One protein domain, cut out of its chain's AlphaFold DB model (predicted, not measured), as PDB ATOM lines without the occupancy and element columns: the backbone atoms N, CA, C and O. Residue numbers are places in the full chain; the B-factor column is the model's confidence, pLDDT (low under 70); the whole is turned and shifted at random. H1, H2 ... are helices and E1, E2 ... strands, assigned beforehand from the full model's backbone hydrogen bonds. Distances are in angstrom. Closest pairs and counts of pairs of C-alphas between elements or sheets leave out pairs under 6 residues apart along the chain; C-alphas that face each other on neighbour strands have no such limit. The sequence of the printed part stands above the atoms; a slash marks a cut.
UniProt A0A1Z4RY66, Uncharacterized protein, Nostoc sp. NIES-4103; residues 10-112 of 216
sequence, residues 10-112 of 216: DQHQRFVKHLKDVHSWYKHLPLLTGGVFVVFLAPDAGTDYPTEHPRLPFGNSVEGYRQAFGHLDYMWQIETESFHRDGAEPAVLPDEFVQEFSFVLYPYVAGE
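Overview. This is residues 10 to 112 of the 216 residues of an uncharacterized protein of Nostoc sp. NIES-4103 (UniProt A0A1Z4RY66). Picture a small, strongly twisted sheet of three strands, E2, E1 and E3, with short helices set round it: H1 grazes it, H3 lies near the end of the sheet where E1 ends and E2 begins, and H4 stands beside E1. Two long stretches have no named element: residues 42 to 61, which link E1 to H3 and lie at the H3 end of the domain with their C-alphas 10 to 18 A from the mean of all C-alphas, and residues 79 to 94, which link edge strand E2 to H4. The printed part has 103 residues, under half of them in named elements, in the order H1 H2 E1 H3 E2 H4 E3; the sheet's order is E2 E1 E3, all antiparallel, and the class is mixed, helices and strands. The whole is compact, with a radius of gyration of the C-alphas of 13.5 A and spans of 38 by 35 by 23 A.

Along the chain. Find C-alpha 10 at (107.680, 119.414, 110.726); from there H1, residues 10 to 21, runs 16.3 A. H2, residues 23 to 26, follows. Look next at C-alpha 35, at (102.362, 133.349, 89.807), where E1, residues 35 to 41, begins its 19.6 A. H3 is residues 62 to 69, and E2, residues 72 to 78, runs 20.8 A. H4, residues 95 to 101, and E3, residues 102 to 105, each measure 9.9 A; E3 ends at C-alpha 105, (106.370, 129.948, 91.167).

Arrangement. Begin at E1, the inner strand. E2 is its antiparallel neighbour at 158 degrees, with N 38 and O 75 2.9 A apart, within hydrogen-bond range. E3 is its other antiparallel neighbour, at 130 degrees, with N 37 and O 103 2.8 A apart, also within range. E2, H4 and E3 form a split strand-helix-strand unit, two strands running the same way with E1 between them in the sheet; its crossover is right-handed. H4 is on the sheet but only just at the sheet's level, at a height of 3.9 A; its closest C-alphas to E1 are those of Phe 101 and Val 38, 5.8 A. H1 only grazes the sheet, with residues 11 to 20. With residues 11 to 15 alone H1 touches H3, about perpendicular at 88 degrees; the closest C-alphas, of Gln 11 and Phe 69, are 4.4 A apart. H3 is not on the sheet; H2 only just is not, with 4 pairs of C-alphas within 10 A. H1 and H2 meet only through their link. Every O i to N i+4 pair is within hydrogen-bond range in H1, H3 and H4; H2 is too short for one.

Size, cuts and confidence. The two C-alphas farthest apart, of Glu 96 and Glu 112, are 38.6 A apart. The printed part has no cut. The links E1 to H3 and E2 to H4 are long. Mean pLDDT of the printed part is 89.0; look for values under 70 at residues 23 to 25 and 109 to 112.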
ATOM      1  N   ASP A  10     108.736 120.261 111.273       97.81
ATOM      2  CA  ASP A  10     107.680 119.414 110.726       97.81
ATOM      3  C   ASP A  10     106.563 120.225 110.051       97.81
ATOM      4  O   ASP A  10     106.042 119.825 109.008       97.81
ATOM      5  N   GLN A  11     106.176 121.364 110.640       98.00
ATOM      6  CA  GLN A  11     105.182 122.265 110.053       98.00
ATOM      7  C   GLN A  11     105.706 122.913 108.769       98.00
ATOM      8  O   GLN A  11     104.987 122.947 107.775       98.00
ATOM      9  N   HIS A  12     106.969 123.348 108.766       97.44
ATOM     10  CA  HIS A  12     107.646 123.872 107.581       97.44
ATOM     11  C   HIS A  12     107.645 122.844 106.441       97.44
ATOM     12  O   HIS A  12     107.166 123.141 105.350       97.44
ATOM     13  N   GLN A  13     108.110 121.616 106.695       96.44
ATOM     14  CA  GLN A  13     108.178 120.566 105.671       96.44
ATOM     15  C   GLN A  13     106.797 120.228 105.099       96.44
ATOM     16  O   GLN A  13     106.638 120.063 103.888       96.44
ATOM     17  N   ARG A  14     105.775 120.153 105.962       96.06
ATOM     18  CA  ARG A  14     104.394 119.934 105.519       96.06
ATOM     19  C   ARG A  14     103.861 121.101 104.699       96.06
ATOM     20  O   ARG A  14     103.168 120.844 103.722       96.06
ATOM     21  N   PHE A  15     104.176 122.340 105.066       95.50
ATOM     22  CA  PHE A  15     103.723 123.523 104.338       95.50
ATOM     23  C   PHE A  15     104.385 123.643 102.961       95.50
ATOM     24  O   PHE A  15     103.695 123.869 101.974       95.50
ATOM     25  N   VAL A  16     105.694 123.385 102.859       94.50
ATOM     26  CA  VAL A  16     106.406 123.309 101.569       94.50
ATOM     27  C   VAL A  16     105.771 122.248 100.674       94.50
ATOM     28  O   VAL A  16     105.445 122.512  99.519       94.50
ATOM     29  N   LYS A  17     105.529 121.049 101.223       90.88
ATOM     30  CA  LYS A  17     104.843 119.975 100.497       90.88
ATOM     31  C   LYS A  17     103.424 120.383 100.091       90.88
ATOM     32  O   LYS A  17     103.012 120.062  98.985       90.88
ATOM     33  N   HIS A  18     102.693 121.079 100.959       90.19
ATOM     34  CA  HIS A  18     101.355 121.584 100.667       90.19
ATOM     35  C   HIS A  18     101.385 122.553  99.485       90.19
ATOM     36  O   HIS A  18     100.740 122.266  98.488       90.19
ATOM     37  N   LEU A  19     102.206 123.606  99.520       88.81
ATOM     38  CA  LEU A  19     102.344 124.542  98.398       88.81
ATOM     39  C   LEU A  19     102.750 123.856  97.088       88.81
ATOM     40  O   LEU A  19     102.265 124.231  96.026       88.81
ATOM     41  N   LYS A  20     103.593 122.820  97.163       86.31
ATOM     42  CA  LYS A  20     103.978 122.009  95.999       86.31
ATOM     43  C   LYS A  20     102.819 121.177  95.427       86.31
ATOM     44  O   LYS A  20     102.789 120.909  94.229       86.31
ATOM     45  N   ASP A  21     101.906 120.719  96.284       80.38
ATOM     46  CA  ASP A  21     100.851 119.750  95.956       80.38
ATOM     47  C   ASP A  21      99.448 120.394  95.817       80.38
ATOM     48  O   ASP A  21      98.490 119.703  95.469       80.38
ATOM     49  N   VAL A  22      99.259 121.689  96.099       74.12
ATOM     50  CA  VAL A  22      97.939 122.340  95.977       74.12
ATOM     51  C   VAL A  22      97.604 122.558  94.500       74.12
ATOM     52  O   VAL A  22      98.044 123.506  93.866       74.12
ATOM     53  N   HIS A  23      96.808 121.649  93.938       61.06
ATOM     54  CA  HIS A  23      96.546 121.568  92.495       61.06
ATOM     55  C   HIS A  23      95.415 122.470  91.971       61.06
ATOM     56  O   HIS A  23      95.272 122.622  90.757       61.06
ATOM     57  N   SER A  24      94.571 123.039  92.838       61.88
ATOM     58  CA  SER A  24      93.349 123.734  92.402       61.88
ATOM     59  C   SER A  24      93.628 125.049  91.674       61.88
ATOM     60  O   SER A  24      92.980 125.295  90.662       61.88
ATOM     61  N   TRP A  25      94.590 125.855  92.132       65.25
ATOM     62  CA  TRP A  25      94.997 127.097  91.459       65.25
ATOM     63  C   TRP A  25      96.290 126.956  90.649       65.25
ATOM     64  O   TRP A  25      96.460 127.685  89.677       65.25
ATOM     65  N   TYR A  26      97.161 125.981  90.952       70.31
ATOM     66  CA  TYR A  26      98.407 125.759  90.195       70.31
ATOM     67  C   TYR A  26      98.140 125.530  88.701       70.31
ATOM     68  O   TYR A  26      98.873 126.019  87.852       70.31
ATOM     69  N   LYS A  27      97.034 124.855  88.364       71.38
ATOM     70  CA  LYS A  27      96.595 124.634  86.974       71.38
ATOM     71  C   LYS A  27      96.105 125.895  86.247       71.38
ATOM     72  O   LYS A  27      95.784 125.826  85.069       71.38
ATOM     73  N   HIS A  28      95.943 127.008  86.952       73.25
ATOM     74  CA  HIS A  28      95.485 128.272  86.379       73.25
ATOM     75  C   HIS A  28      96.624 129.274  86.199       73.25
ATOM     76  O   HIS A  28      96.419 130.302  85.562       73.25
ATOM     77  N   LEU A  29      97.819 128.980  86.723       82.56
ATOM     78  CA  LEU A  29      98.962 129.851  86.515       82.56
ATOM     79  C   LEU A  29      99.434 129.765  85.046       82.56
ATOM     80  O   LEU A  29      99.401 128.690  84.436       82.56
ATOM     81  N   PRO A  30      99.905 130.875  84.464       88.69
ATOM     82  CA  PRO A  30     100.565 130.878  83.161       88.69
ATOM     83  C   PRO A  30     101.991 130.309  83.259       88.69
ATOM     84  O   PRO A  30     102.766 130.706  84.128       88.69
ATOM     85  N   LEU A  31     102.387 129.422  82.336       90.31
ATOM     86  CA  LEU A  31     103.739 128.834  82.343       90.31
ATOM     87  C   LEU A  31     104.846 129.876  82.150       90.31
ATOM     88  O   LEU A  31     105.907 129.742  82.739       90.31
ATOM     89  N   LEU A  32     104.634 130.898  81.319       92.12
ATOM     90  CA  LEU A  32     105.706 131.834  80.960       92.12
ATOM     91  C   LEU A  32     105.998 132.866  82.047       92.12
ATOM     92  O   LEU A  32     107.151 133.249  82.235       92.12
ATOM     93  N   THR A  33     104.965 133.325  82.746       92.56
ATOM     94  CA  THR A  33     105.066 134.396  83.746       92.56
ATOM     95  C   THR A  33     104.973 133.876  85.178       92.56
ATOM     96  O   THR A  33     105.470 134.538  86.088       92.56
ATOM     97  N   GLY A  34     104.414 132.680  85.382       91.75
ATOM     98  CA  GLY A  34     104.184 132.103  86.700       91.75
ATOM     99  C   GLY A  34     103.149 132.879  87.517       91.75
ATOM    100  O   GLY A  34     102.425 133.737  87.010       91.75
ATOM    101  N   GLY A  35     103.083 132.564  88.807       91.50
ATOM    102  CA  GLY A  35     102.362 133.349  89.807       91.50
ATOM    103  C   GLY A  35     103.335 133.961  90.806       91.50
ATOM    104  O   GLY A  35     104.345 133.343  91.146       91.50
ATOM    105  N   VAL A  36     103.033 135.164  91.288       94.25
ATOM    106  CA  VAL A  36     103.787 135.798  92.376       94.25
ATOM    107  C   VAL A  36     103.187 135.354  93.701       94.25
ATOM    108  O   VAL A  36     101.998 135.552  93.931       94.25
ATOM    109  N   PHE A  37     104.014 134.791  94.573       94.62
ATOM    110  CA  PHE A  37     103.648 134.280  95.890       94.62
ATOM    111  C   PHE A  37     104.275 135.122  96.979       94.62
ATOM    112  O   PHE A  37     105.423 135.544  96.857       94.62
ATOM    113  N   VAL A  38     103.548 135.292  98.078       96.12
ATOM    114  CA  VAL A  38     104.076 135.824  99.333       96.12
ATOM    115  C   VAL A  38     103.675 134.872 100.445       96.12
ATOM    116  O   VAL A  38     102.491 134.594 100.620       96.12
ATOM    117  N   VAL A  39     104.656 134.386 101.201       95.69
ATOM    118  CA  VAL A  39     104.437 133.521 102.370       95.69
ATOM    119  C   VAL A  39     104.671 134.332 103.639       95.69
ATOM    120  O   VAL A  39     105.656 135.062 103.744       95.69
ATOM    121  N   PHE A  40     103.771 134.212 104.610       96.31
ATOM    122  CA  PHE A  40     103.776 135.021 105.829       96.31
ATOM    123  C   PHE A  40     103.171 134.262 107.018       96.31
ATOM    124  O   PHE A  40     102.662 133.153 106.870       96.31
ATOM    125  N   LEU A  41     103.251 134.847 108.222       96.19
ATOM    126  CA  LEU A  41     102.543 134.325 109.395       96.19
ATOM    127  C   LEU A  41     101.247 135.100 109.629       96.19
ATOM    128  O   LEU A  41     101.292 136.301 109.921       96.19
ATOM    129  N   ALA A  42     100.117 134.399 109.561       95.38
ATOM    130  CA  ALA A  42      98.785 134.976 109.674       95.38
ATOM    131  C   ALA A  42      98.089 134.548 110.985       95.38
ATOM    132  O   ALA A  42      98.062 133.359 111.333       95.38
ATOM    133  N   PRO A  43      97.514 135.483 111.766       95.12
ATOM    134  CA  PRO A  43      96.798 135.133 112.996       95.12
ATOM    135  C   PRO A  43      95.522 134.323 112.716       95.12
ATOM    136  O   PRO A  43      95.112 133.509 113.539       95.12
ATOM    137  N   ASP A  44      94.930 134.519 111.545       95.44
ATOM    138  CA  ASP A  44      93.743 133.858 111.001       95.44
ATOM    139  C   ASP A  44      94.085 132.658 110.094       95.44
ATOM    140  O   ASP A  44      93.205 132.119 109.431       95.44
ATOM    141  N   ALA A  45      95.349 132.209 110.067       95.06
ATOM    142  CA  ALA A  45      95.754 131.042 109.283       95.06
ATOM    143  C   ALA A  45      94.862 129.829 109.598       95.06
ATOM    144  O   ALA A  45      94.722 129.425 110.765       95.06
ATOM    145  N   GLY A  46      94.261 129.274 108.543       93.38
ATOM    146  CA  GLY A  46      93.355 128.131 108.594       93.38
ATOM    147  C   GLY A  46      91.880 128.444 108.859       93.38
ATOM    148  O   GLY A  46      91.087 127.507 108.825       93.38
ATOM    149  N   THR A  47      91.489 129.702 109.114       94.12
ATOM    150  CA  THR A  47      90.088 130.067 109.420       94.12
ATOM    151  C   THR A  47      89.129 129.759 108.274       94.12
ATOM    152  O   THR A  47      88.062 129.206 108.529       94.12
ATOM    153  N   ASP A  48      89.538 130.026 107.035       90.56
ATOM    154  CA  ASP A  48      88.692 129.832 105.851       90.56
ATOM    155  C   ASP A  48      89.148 128.659 104.968       90.56
ATOM    156  O   ASP A  48      88.785 128.551 103.796       90.56
ATOM    157  N   TYR A  49      89.957 127.751 105.522       90.19
ATOM    158  CA  TYR A  49      90.444 126.609 104.761       90.19
ATOM    159  C   TYR A  49      89.275 125.678 104.363       90.19
ATOM    160  O   TYR A  49      88.425 125.379 105.208       90.19
ATOM    161  N   PRO A  50      89.213 125.175 103.109       88.19
ATOM    162  CA  PRO A  50      88.097 124.356 102.636       88.19
ATOM    163  C   PRO A  50      87.817 123.146 103.529       88.19
ATOM    164  O   PRO A  50      88.738 122.432 103.915       88.19
ATOM    165  N   THR A  51      86.549 122.836 103.794       89.00
ATOM    166  CA  THR A  51      86.157 121.760 104.727       89.00
ATOM    167  C   THR A  51      86.349 120.344 104.175       89.00
ATOM    168  O   THR A  51      86.412 119.391 104.951       89.00
ATOM    169  N   GLU A  52      86.462 120.184 102.852       85.06
ATOM    170  CA  GLU A  52      86.497 118.865 102.200       85.06
ATOM    171  C   GLU A  52      87.832 118.551 101.513       85.06
ATOM    172  O   GLU A  52      88.434 117.504 101.773       85.06
ATOM    173  N   HIS A  53      88.303 119.439 100.631       82.00
ATOM    174  CA  HIS A  53      89.487 119.223  99.798       82.00
ATOM    175  C   HIS A  53      90.277 120.527  99.585       82.00
ATOM    176  O   HIS A  53      89.649 121.553  99.341       82.00
ATOM    177  N   PRO A  54      91.627 120.499  99.612       85.81
ATOM    178  CA  PRO A  54      92.480 119.338  99.880       85.81
ATOM    179  C   PRO A  54      92.429 118.904 101.352       85.81
ATOM    180  O   PRO A  54      92.299 119.738 102.246       85.81
ATOM    181  N   ARG A  55      92.539 117.595 101.621       88.94
ATOM    182  CA  ARG A  55      92.511 117.063 102.994       88.94
ATOM    183  C   ARG A  55      93.843 117.284 103.704       88.94
ATOM    184  O   ARG A  55      94.892 116.902 103.190       88.94
ATOM    185  N   LEU A  56      93.779 117.831 104.911       91.62
ATOM    186  CA  LEU A  56      94.927 118.006 105.794       91.62
ATOM    187  C   LEU A  56      95.183 116.751 106.641       91.62
ATOM    188  O   LEU A  56      94.241 116.024 106.970       91.62
ATOM    189  N   PRO A  57      96.438 116.506 107.065       93.88
ATOM    190  CA  PRO A  57      96.797 115.332 107.867       93.88
ATOM    191  C   PRO A  57      96.105 115.281 109.237       93.88
ATOM    192  O   PRO A  57      95.976 114.205 109.813       93.88
ATOM    193  N   PHE A  58      95.654 116.428 109.749       96.25
ATOM    194  CA  PHE A  58      94.986 116.556 111.047       96.25
ATOM    195  C   PHE A  58      93.537 117.052 110.914       96.25
ATOM    196  O   PHE A  58      92.959 117.544 111.877       96.25
ATOM    197  N   GLY A  59      92.948 116.909 109.721       95.44
ATOM    198  CA  GLY A  59      91.596 117.371 109.413       95.44
ATOM    199  C   GLY A  59      91.525 118.841 108.996       95.44
ATOM    200  O   GLY A  59      92.406 119.644 109.301       95.44
ATOM    201  N   ASN A  60      90.455 119.187 108.282       94.62
ATOM    202  CA  ASN A  60      90.222 120.520 107.724       94.62
ATOM    203  C   ASN A  60      89.490 121.420 108.735       94.62
ATOM    204  O   ASN A  60      88.415 121.945 108.458       94.62
ATOM    205  N   SER A  61      90.050 121.540 109.939       95.81
ATOM    206  CA  SER A  61      89.642 122.532 110.941       95.81
ATOM    207  C   SER A  61      90.768 123.539 111.162       95.81
ATOM    208  O   SER A  61      91.908 123.293 110.763       95.81
ATOM    209  N   VAL A  62      90.482 124.647 111.846       96.50
ATOM    210  CA  VAL A  62      91.504 125.642 112.211       96.50
ATOM    211  C   VAL A  62      92.610 125.005 113.057       96.50
ATOM    212  O   VAL A  62      93.796 125.250 112.842       96.50
ATOM    213  N   GLU A  63      92.242 124.148 114.008       97.81
ATOM    214  CA  GLU A  63      93.182 123.410 114.854       97.81
ATOM    215  C   GLU A  63      94.014 122.433 114.022       97.81
ATOM    216  O   GLU A  63      95.233 122.384 114.183       97.81
ATOM    217  N   GLY A  64      93.374 121.699 113.106       97.56
ATOM    218  CA  GLY A  64      94.050 120.773 112.202       97.56
ATOM    219  C   GLY A  64      95.038 121.481 111.271       97.56
ATOM    220  O   GLY A  64      96.178 121.033 111.123       97.56
ATOM    221  N   TYR A  65      94.651 122.637 110.723       96.88
ATOM    222  CA  TYR A  65      95.524 123.501 109.929       96.88
ATOM    223  C   TYR A  65      96.717 123.979 110.750       96.88
ATOM    224  O   TYR A  65      97.865 123.794 110.349       96.88
ATOM    225  N   ARG A  66      96.481 124.524 111.946       97.62
ATOM    226  CA  ARG A  66      97.563 125.022 112.805       97.62
ATOM    227  C   ARG A  66      98.469 123.909 113.314       97.62
ATOM    228  O   ARG A  66      99.670 124.113 113.466       97.62
ATOM    229  N   GLN A  67      97.954 122.703 113.513       98.19
ATOM    230  CA  GLN A  67      98.795 121.543 113.791       98.19
ATOM    231  C   GLN A  67      99.645 121.163 112.567       98.19
ATOM    232  O   GLN A  67     100.828 120.834 112.703       98.19
ATOM    233  N   ALA A  68      99.073 121.252 111.363       97.31
ATOM    234  CA  ALA A  68      99.759 120.938 110.117       97.31
ATOM    235  C   ALA A  68     100.860 121.949 109.785       97.31
ATOM    236  O   ALA A  68     101.975 121.515 109.498       97.31
ATOM    237  N   PHE A  69     100.571 123.248 109.871       97.31
ATOM    238  CA  PHE A  69     101.380 124.324 109.285       97.31
ATOM    239  C   PHE A  69     101.709 125.471 110.256       97.31
ATOM    240  O   PHE A  69     102.452 126.389 109.914       97.31
ATOM    241  N   GLY A  70     101.196 125.437 111.486       97.31
ATOM    242  CA  GLY A  70     101.339 126.544 112.427       97.31
ATOM    243  C   GLY A  70     100.523 127.751 111.970       97.31
ATOM    244  O   GLY A  70      99.341 127.626 111.668       97.31
ATOM    245  N   HIS A  71     101.159 128.917 111.923       97.00
ATOM    246  CA  HIS A  71     100.554 130.145 111.398       97.00
ATOM    247  C   HIS A  71     101.007 130.481 109.975       97.00
ATOM    248  O   HIS A  71     100.747 131.591 109.520       97.00
ATOM    249  N   LEU A  72     101.718 129.569 109.300       97.00
ATOM    250  CA  LEU A  72     102.115 129.777 107.911       97.00
ATOM    251  C   LEU A  72     100.879 129.902 107.036       97.00
ATOM    252  O   LEU A  72      99.969 129.085 107.126       97.00
ATOM    253  N   ASP A  73     100.895 130.919 106.190       95.19
ATOM    254  CA  ASP A  73      99.906 131.137 105.153       95.19
ATOM    255  C   ASP A  73     100.575 131.782 103.937       95.19
ATOM    256  O   ASP A  73     101.743 132.187 103.988       95.19
ATOM    257  N   TYR A  74      99.846 131.860 102.835       94.56
ATOM    258  CA  TYR A  74     100.320 132.463 101.608       94.56
ATOM    259  C   TYR A  74      99.208 133.205 100.882       94.56
ATOM    260  O   TYR A  74      98.021 132.933 101.036       94.56
ATOM    261  N   MET A  75      99.622 134.148 100.051       93.81
ATOM    262  CA  MET A  75      98.767 134.757  99.046       93.81
ATOM    263  C   MET A  75      99.491 134.741  97.708       93.81
ATOM    264  O   MET A  75     100.725 134.705  97.659       93.81
ATOM    265  N   TRP A  76      98.724 134.750  96.629       92.94
ATOM    266  CA  TRP A  76      99.247 134.664  95.278       92.94
ATOM    267  C   TRP A  76      98.525 135.618  94.337       92.94
ATOM    268  O   TRP A  76      97.373 135.960  94.568       92.94
ATOM    269  N   GLN A  77      99.200 136.057  93.284       91.75
ATOM    270  CA  GLN A  77      98.600 136.841  92.203       91.75
ATOM    271  C   GLN A  77      99.137 136.363  90.856       91.75
ATOM    272  O   GLN A  77     100.269 135.873  90.761       91.75
ATOM    273  N   ILE A  78      98.330 136.532  89.815       89.06
ATOM    274  CA  ILE A  78      98.721 136.313  88.425       89.06
ATOM    275  C   ILE A  78      98.826 137.686  87.762       89.06
ATOM    276  O   ILE A  78      97.927 138.511  87.882       89.06
ATOM    277  N   GLU A  79      99.939 137.939  87.074       85.38
ATOM    278  CA  GLU A  79     100.167 139.186  86.334       85.38
ATOM    279  C   GLU A  79      99.915 140.452  87.183       85.38
ATOM    280  O   GLU A  79     100.617 140.682  88.168       85.38
ATOM    281  N   THR A  80      98.952 141.291  86.786       80.25
ATOM    282  CA  THR A  80      98.578 142.541  87.470       80.25
ATOM    283  C   THR A  80      97.254 142.428  88.228       80.25
ATOM    284  O   THR A  80      96.632 143.449  88.525       80.25
ATOM    285  N   GLU A  81      96.773 141.209  88.472       86.12
ATOM    286  CA  GLU A  81      95.566 140.982  89.262       86.12
ATOM    287  C   GLU A  81      95.801 141.289  90.747       86.12
ATOM    288  O   GLU A  81      96.920 141.533  91.199       86.12
ATOM    289  N   SER A  82      94.715 141.319  91.520       90.75
ATOM    290  CA  SER A  82      94.822 141.428  92.975       90.75
ATOM    291  C   SER A  82      95.368 140.131  93.566       90.75
ATOM    292  O   SER A  82      95.204 139.059  92.989       90.75
ATOM    293  N   PHE A  83      95.985 140.215  94.746       93.12
ATOM    294  CA  PHE A  83      96.306 139.011  95.502       93.12
ATOM    295  C   PHE A  83      95.038 138.216  95.829       93.12
ATOM    296  O   PHE A  83      93.957 138.774  95.991       93.12
ATOM    297  N   HIS A  84      95.211 136.908  95.959       90.62
ATOM    298  CA  HIS A  84      94.226 135.919  96.359       90.62
ATOM    299  C   HIS A  84      94.813 135.052  97.474       90.62
ATOM    300  O   HIS A  84      96.026 134.855  97.551       90.62
ATOM    301  N   ARG A  85      93.952 134.514  98.334       89.62
ATOM    302  CA  ARG A  85      94.308 133.573  99.401       89.62
ATOM    303  C   ARG A  85      93.328 132.407  99.371       89.62
ATOM    304  O   ARG A  85      92.210 132.541  98.876       89.62
ATOM    305  N   ASP A  86      93.744 131.250  99.872       82.62
ATOM    306  CA  ASP A  86      92.880 130.071  99.894       82.62
ATOM    307  C   ASP A  86      91.701 130.286 100.851       82.62
ATOM    308  O   ASP A  86      91.855 130.255 102.069       82.62
ATOM    309  N   GLY A  87      90.515 130.514 100.280       74.44
ATOM    310  CA  GLY A  87      89.252 130.641 101.011       74.44
ATOM    311  C   GLY A  87      89.056 131.953 101.777       74.44
ATOM    312  O   GLY A  87      87.939 132.220 102.204       74.44
ATOM    313  N   ALA A  88      90.091 132.786 101.901       82.88
ATOM    314  CA  ALA A  88      90.069 134.032 102.661       82.88
ATOM    315  C   ALA A  88      90.307 135.264 101.778       82.88
ATOM    316  O   ALA A  88      90.847 135.180 100.673       82.88
ATOM    317  N   GLU A  89      89.973 136.436 102.320       90.44
ATOM    318  CA  GLU A  89      90.419 137.705 101.751       90.44
ATOM    319  C   GLU A  89      91.956 137.829 101.830       90.44
ATOM    320  O   GLU A  89      92.585 137.318 102.772       90.44
ATOM    321  N   PRO A  90      92.587 138.523 100.867       92.75
ATOM    322  CA  PRO A  90      94.024 138.760 100.884       92.75
ATOM    323  C   PRO A  90      94.460 139.501 102.147       92.75
ATOM    324  O   PRO A  90      93.804 140.437 102.610       92.75
ATOM    325  N   ALA A  91      95.607 139.110 102.700       93.12
ATOM    326  CA  ALA A  91      96.163 139.801 103.852       93.12
ATOM    327  C   ALA A  91      96.678 141.192 103.453       93.12
ATOM    328  O   ALA A  91      97.374 141.354 102.452       93.12
ATOM    329  N   VAL A  92      96.397 142.198 104.282       93.88
ATOM    330  CA  VAL A  92      96.992 143.532 104.131       93.88
ATOM    331  C   VAL A  92      98.403 143.502 104.720       93.88
ATOM    332  O   VAL A  92      98.581 143.567 105.940       93.88
ATOM    333  N   LEU A  93      99.406 143.371 103.852       93.50
ATOM    334  CA  LEU A  93     100.824 143.388 104.210       93.50
ATOM    335  C   LEU A  93     101.459 144.735 103.814       93.50
ATOM    336  O   LEU A  93     101.024 145.329 102.830       93.50
ATOM    337  N   PRO A  94     102.475 145.230 104.548       94.31
ATOM    338  CA  PRO A  94     103.243 146.400 104.121       94.31
ATOM    339  C   PRO A  94     103.900 146.186 102.751       94.31
ATOM    340  O   PRO A  94     104.382 145.086 102.470       94.31
ATOM    341  N   ASP A  95     103.980 147.234 101.929       94.44
ATOM    342  CA  ASP A  95     104.542 147.151 100.573       94.44
ATOM    343  C   ASP A  95     105.991 146.655 100.588       94.44
ATOM    344  O   ASP A  95     106.367 145.811  99.774       94.44
ATOM    345  N   GLU A  96     106.799 147.116 101.548       94.50
ATOM    346  CA  GLU A  96     108.178 146.657 101.708       94.50
ATOM    347  C   GLU A  96     108.257 145.154 102.003       94.50
ATOM    348  O   GLU A  96     109.163 144.476 101.526       94.50
ATOM    349  N   PHE A  97     107.272 144.612 102.726       94.38
ATOM    350  CA  PHE A  97     107.200 143.188 103.025       94.38
ATOM    351  C   PHE A  97     106.839 142.398 101.765       94.38
ATOM    352  O   PHE A  97     107.461 141.385 101.468       94.38
ATOM    353  N   VAL A  98     105.863 142.858 100.984       95.31
ATOM    354  CA  VAL A  98     105.509 142.197  99.717       95.31
ATOM    355  C   VAL A  98     106.695 142.214  98.751       95.31
ATOM    356  O   VAL A  98     107.005 141.195  98.140       95.31
ATOM    357  N   GLN A  99     107.404 143.339  98.642       92.81
ATOM    358  CA  GLN A  99     108.578 143.460  97.777       92.81
ATOM    359  C   GLN A  99     109.728 142.548  98.217       92.81
ATOM    360  O   GLN A  99     110.354 141.914  97.372       92.81
ATOM    361  N   GLU A 100     110.002 142.461  99.519       94.38
ATOM    362  CA  GLU A 100     111.099 141.647 100.053       94.38
ATOM    363  C   GLU A 100     110.772 140.147 100.062       94.38
ATOM    364  O   GLU A 100     111.660 139.324  99.828       94.38
ATOM    365  N   PHE A 101     109.511 139.783 100.327       95.12
ATOM    366  CA  PHE A 101     109.109 138.392 100.543       95.12
ATOM    367  C   PHE A 101     108.351 137.739  99.383       95.12
ATOM    368  O   PHE A 101     107.855 136.617  99.536       95.12
ATOM    369  N   SER A 102     108.275 138.410  98.229       95.81
ATOM    370  CA  SER A 102     107.663 137.850  97.026       95.81
ATOM    371  C   SER A 102     108.626 136.999  96.200       95.81
ATOM    372  O   SER A 102     109.821 137.270  96.102       95.81
ATOM    373  N   PHE A 103     108.087 135.956  95.572       96.00
ATOM    374  CA  PHE A 103     108.822 135.072  94.669       96.00
ATOM    375  C   PHE A 103     107.888 134.487  93.610       96.00
ATOM    376  O   PHE A 103     106.679 134.409  93.811       96.00
ATOM    377  N   VAL A 104     108.446 134.081  92.468       94.62
ATOM    378  CA  VAL A 104     107.666 133.528  91.351       94.62
ATOM    379  C   VAL A 104     107.721 132.005  91.360       94.62
ATOM    380  O   VAL A 104     108.812 131.423  91.293       94.62
ATOM    381  N   LEU A 105     106.543 131.382  91.378       92.31
ATOM    382  CA  LEU A 105     106.370 129.948  91.167       92.31
ATOM    383  C   LEU A 105     105.778 129.671  89.789       92.31
ATOM    384  O   LEU A 105     104.864 130.370  89.349       92.31
ATOM    385  N   TYR A 106     106.286 128.633  89.127       90.56
ATOM    386  CA  TYR A 106     105.824 128.236  87.797       90.56
ATOM    387  C   TYR A 106     104.997 126.942  87.831       90.56
ATOM    388  O   TYR A 106     105.351 125.995  88.548       90.56
ATOM    389  N   PRO A 107     103.912 126.872  87.040       80.94
ATOM    390  CA  PRO A 107     103.076 125.693  86.908       80.94
ATOM    391  C   PRO A 107     103.735 124.644  86.027       80.94
ATOM    392  O   PRO A 107     103.668 124.685  84.805       80.94
ATOM    393  N   TYR A 108     104.341 123.645  86.649       78.50
ATOM    394  CA  TYR A 108     104.650 122.407  85.953       78.50
ATOM    395  C   TYR A 108     103.521 121.443  86.293       78.50
ATOM    396  O   TYR A 108     103.552 120.776  87.328       78.50
ATOM    397  N   VAL A 109     102.464 121.421  85.488       62.59
ATOM    398  CA  VAL A 109     101.398 120.427  85.646       62.59
ATOM    399  C   VAL A 109     101.874 119.138  84.979       62.59
ATOM    400  O   VAL A 109     102.206 119.141  83.799       62.59
ATOM    401  N   ALA A 110     101.966 118.045  85.741       50.66
ATOM    402  CA  ALA A 110     102.136 116.722  85.145       50.66
ATOM    403  C   ALA A 110     100.856 116.385  84.373       50.66
ATOM    404  O   ALA A 110      99.763 116.618  84.894       50.66
ATOM    405  N   GLY A 111     100.977 115.795  83.180       46.09
ATOM    406  CA  GLY A 111      99.852 115.429  82.300       46.09
ATOM    407  C   GLY A 111      98.805 114.461  82.886       46.09
ATOM    408  O   GLY A 111      97.937 113.990  82.162       46.09
ATOM    409  N   GLU A 112      98.854 114.159  84.188       45.50
ATOM    410  CA  GLU A 112      97.802 113.450  84.929       45.50
ATOM    411  C   GLU A 112      96.514 114.282  85.071       45.50
ATOM    412  O   GLU A 112      95.444 113.729  85.338       45.50
TER     413      GLU A 112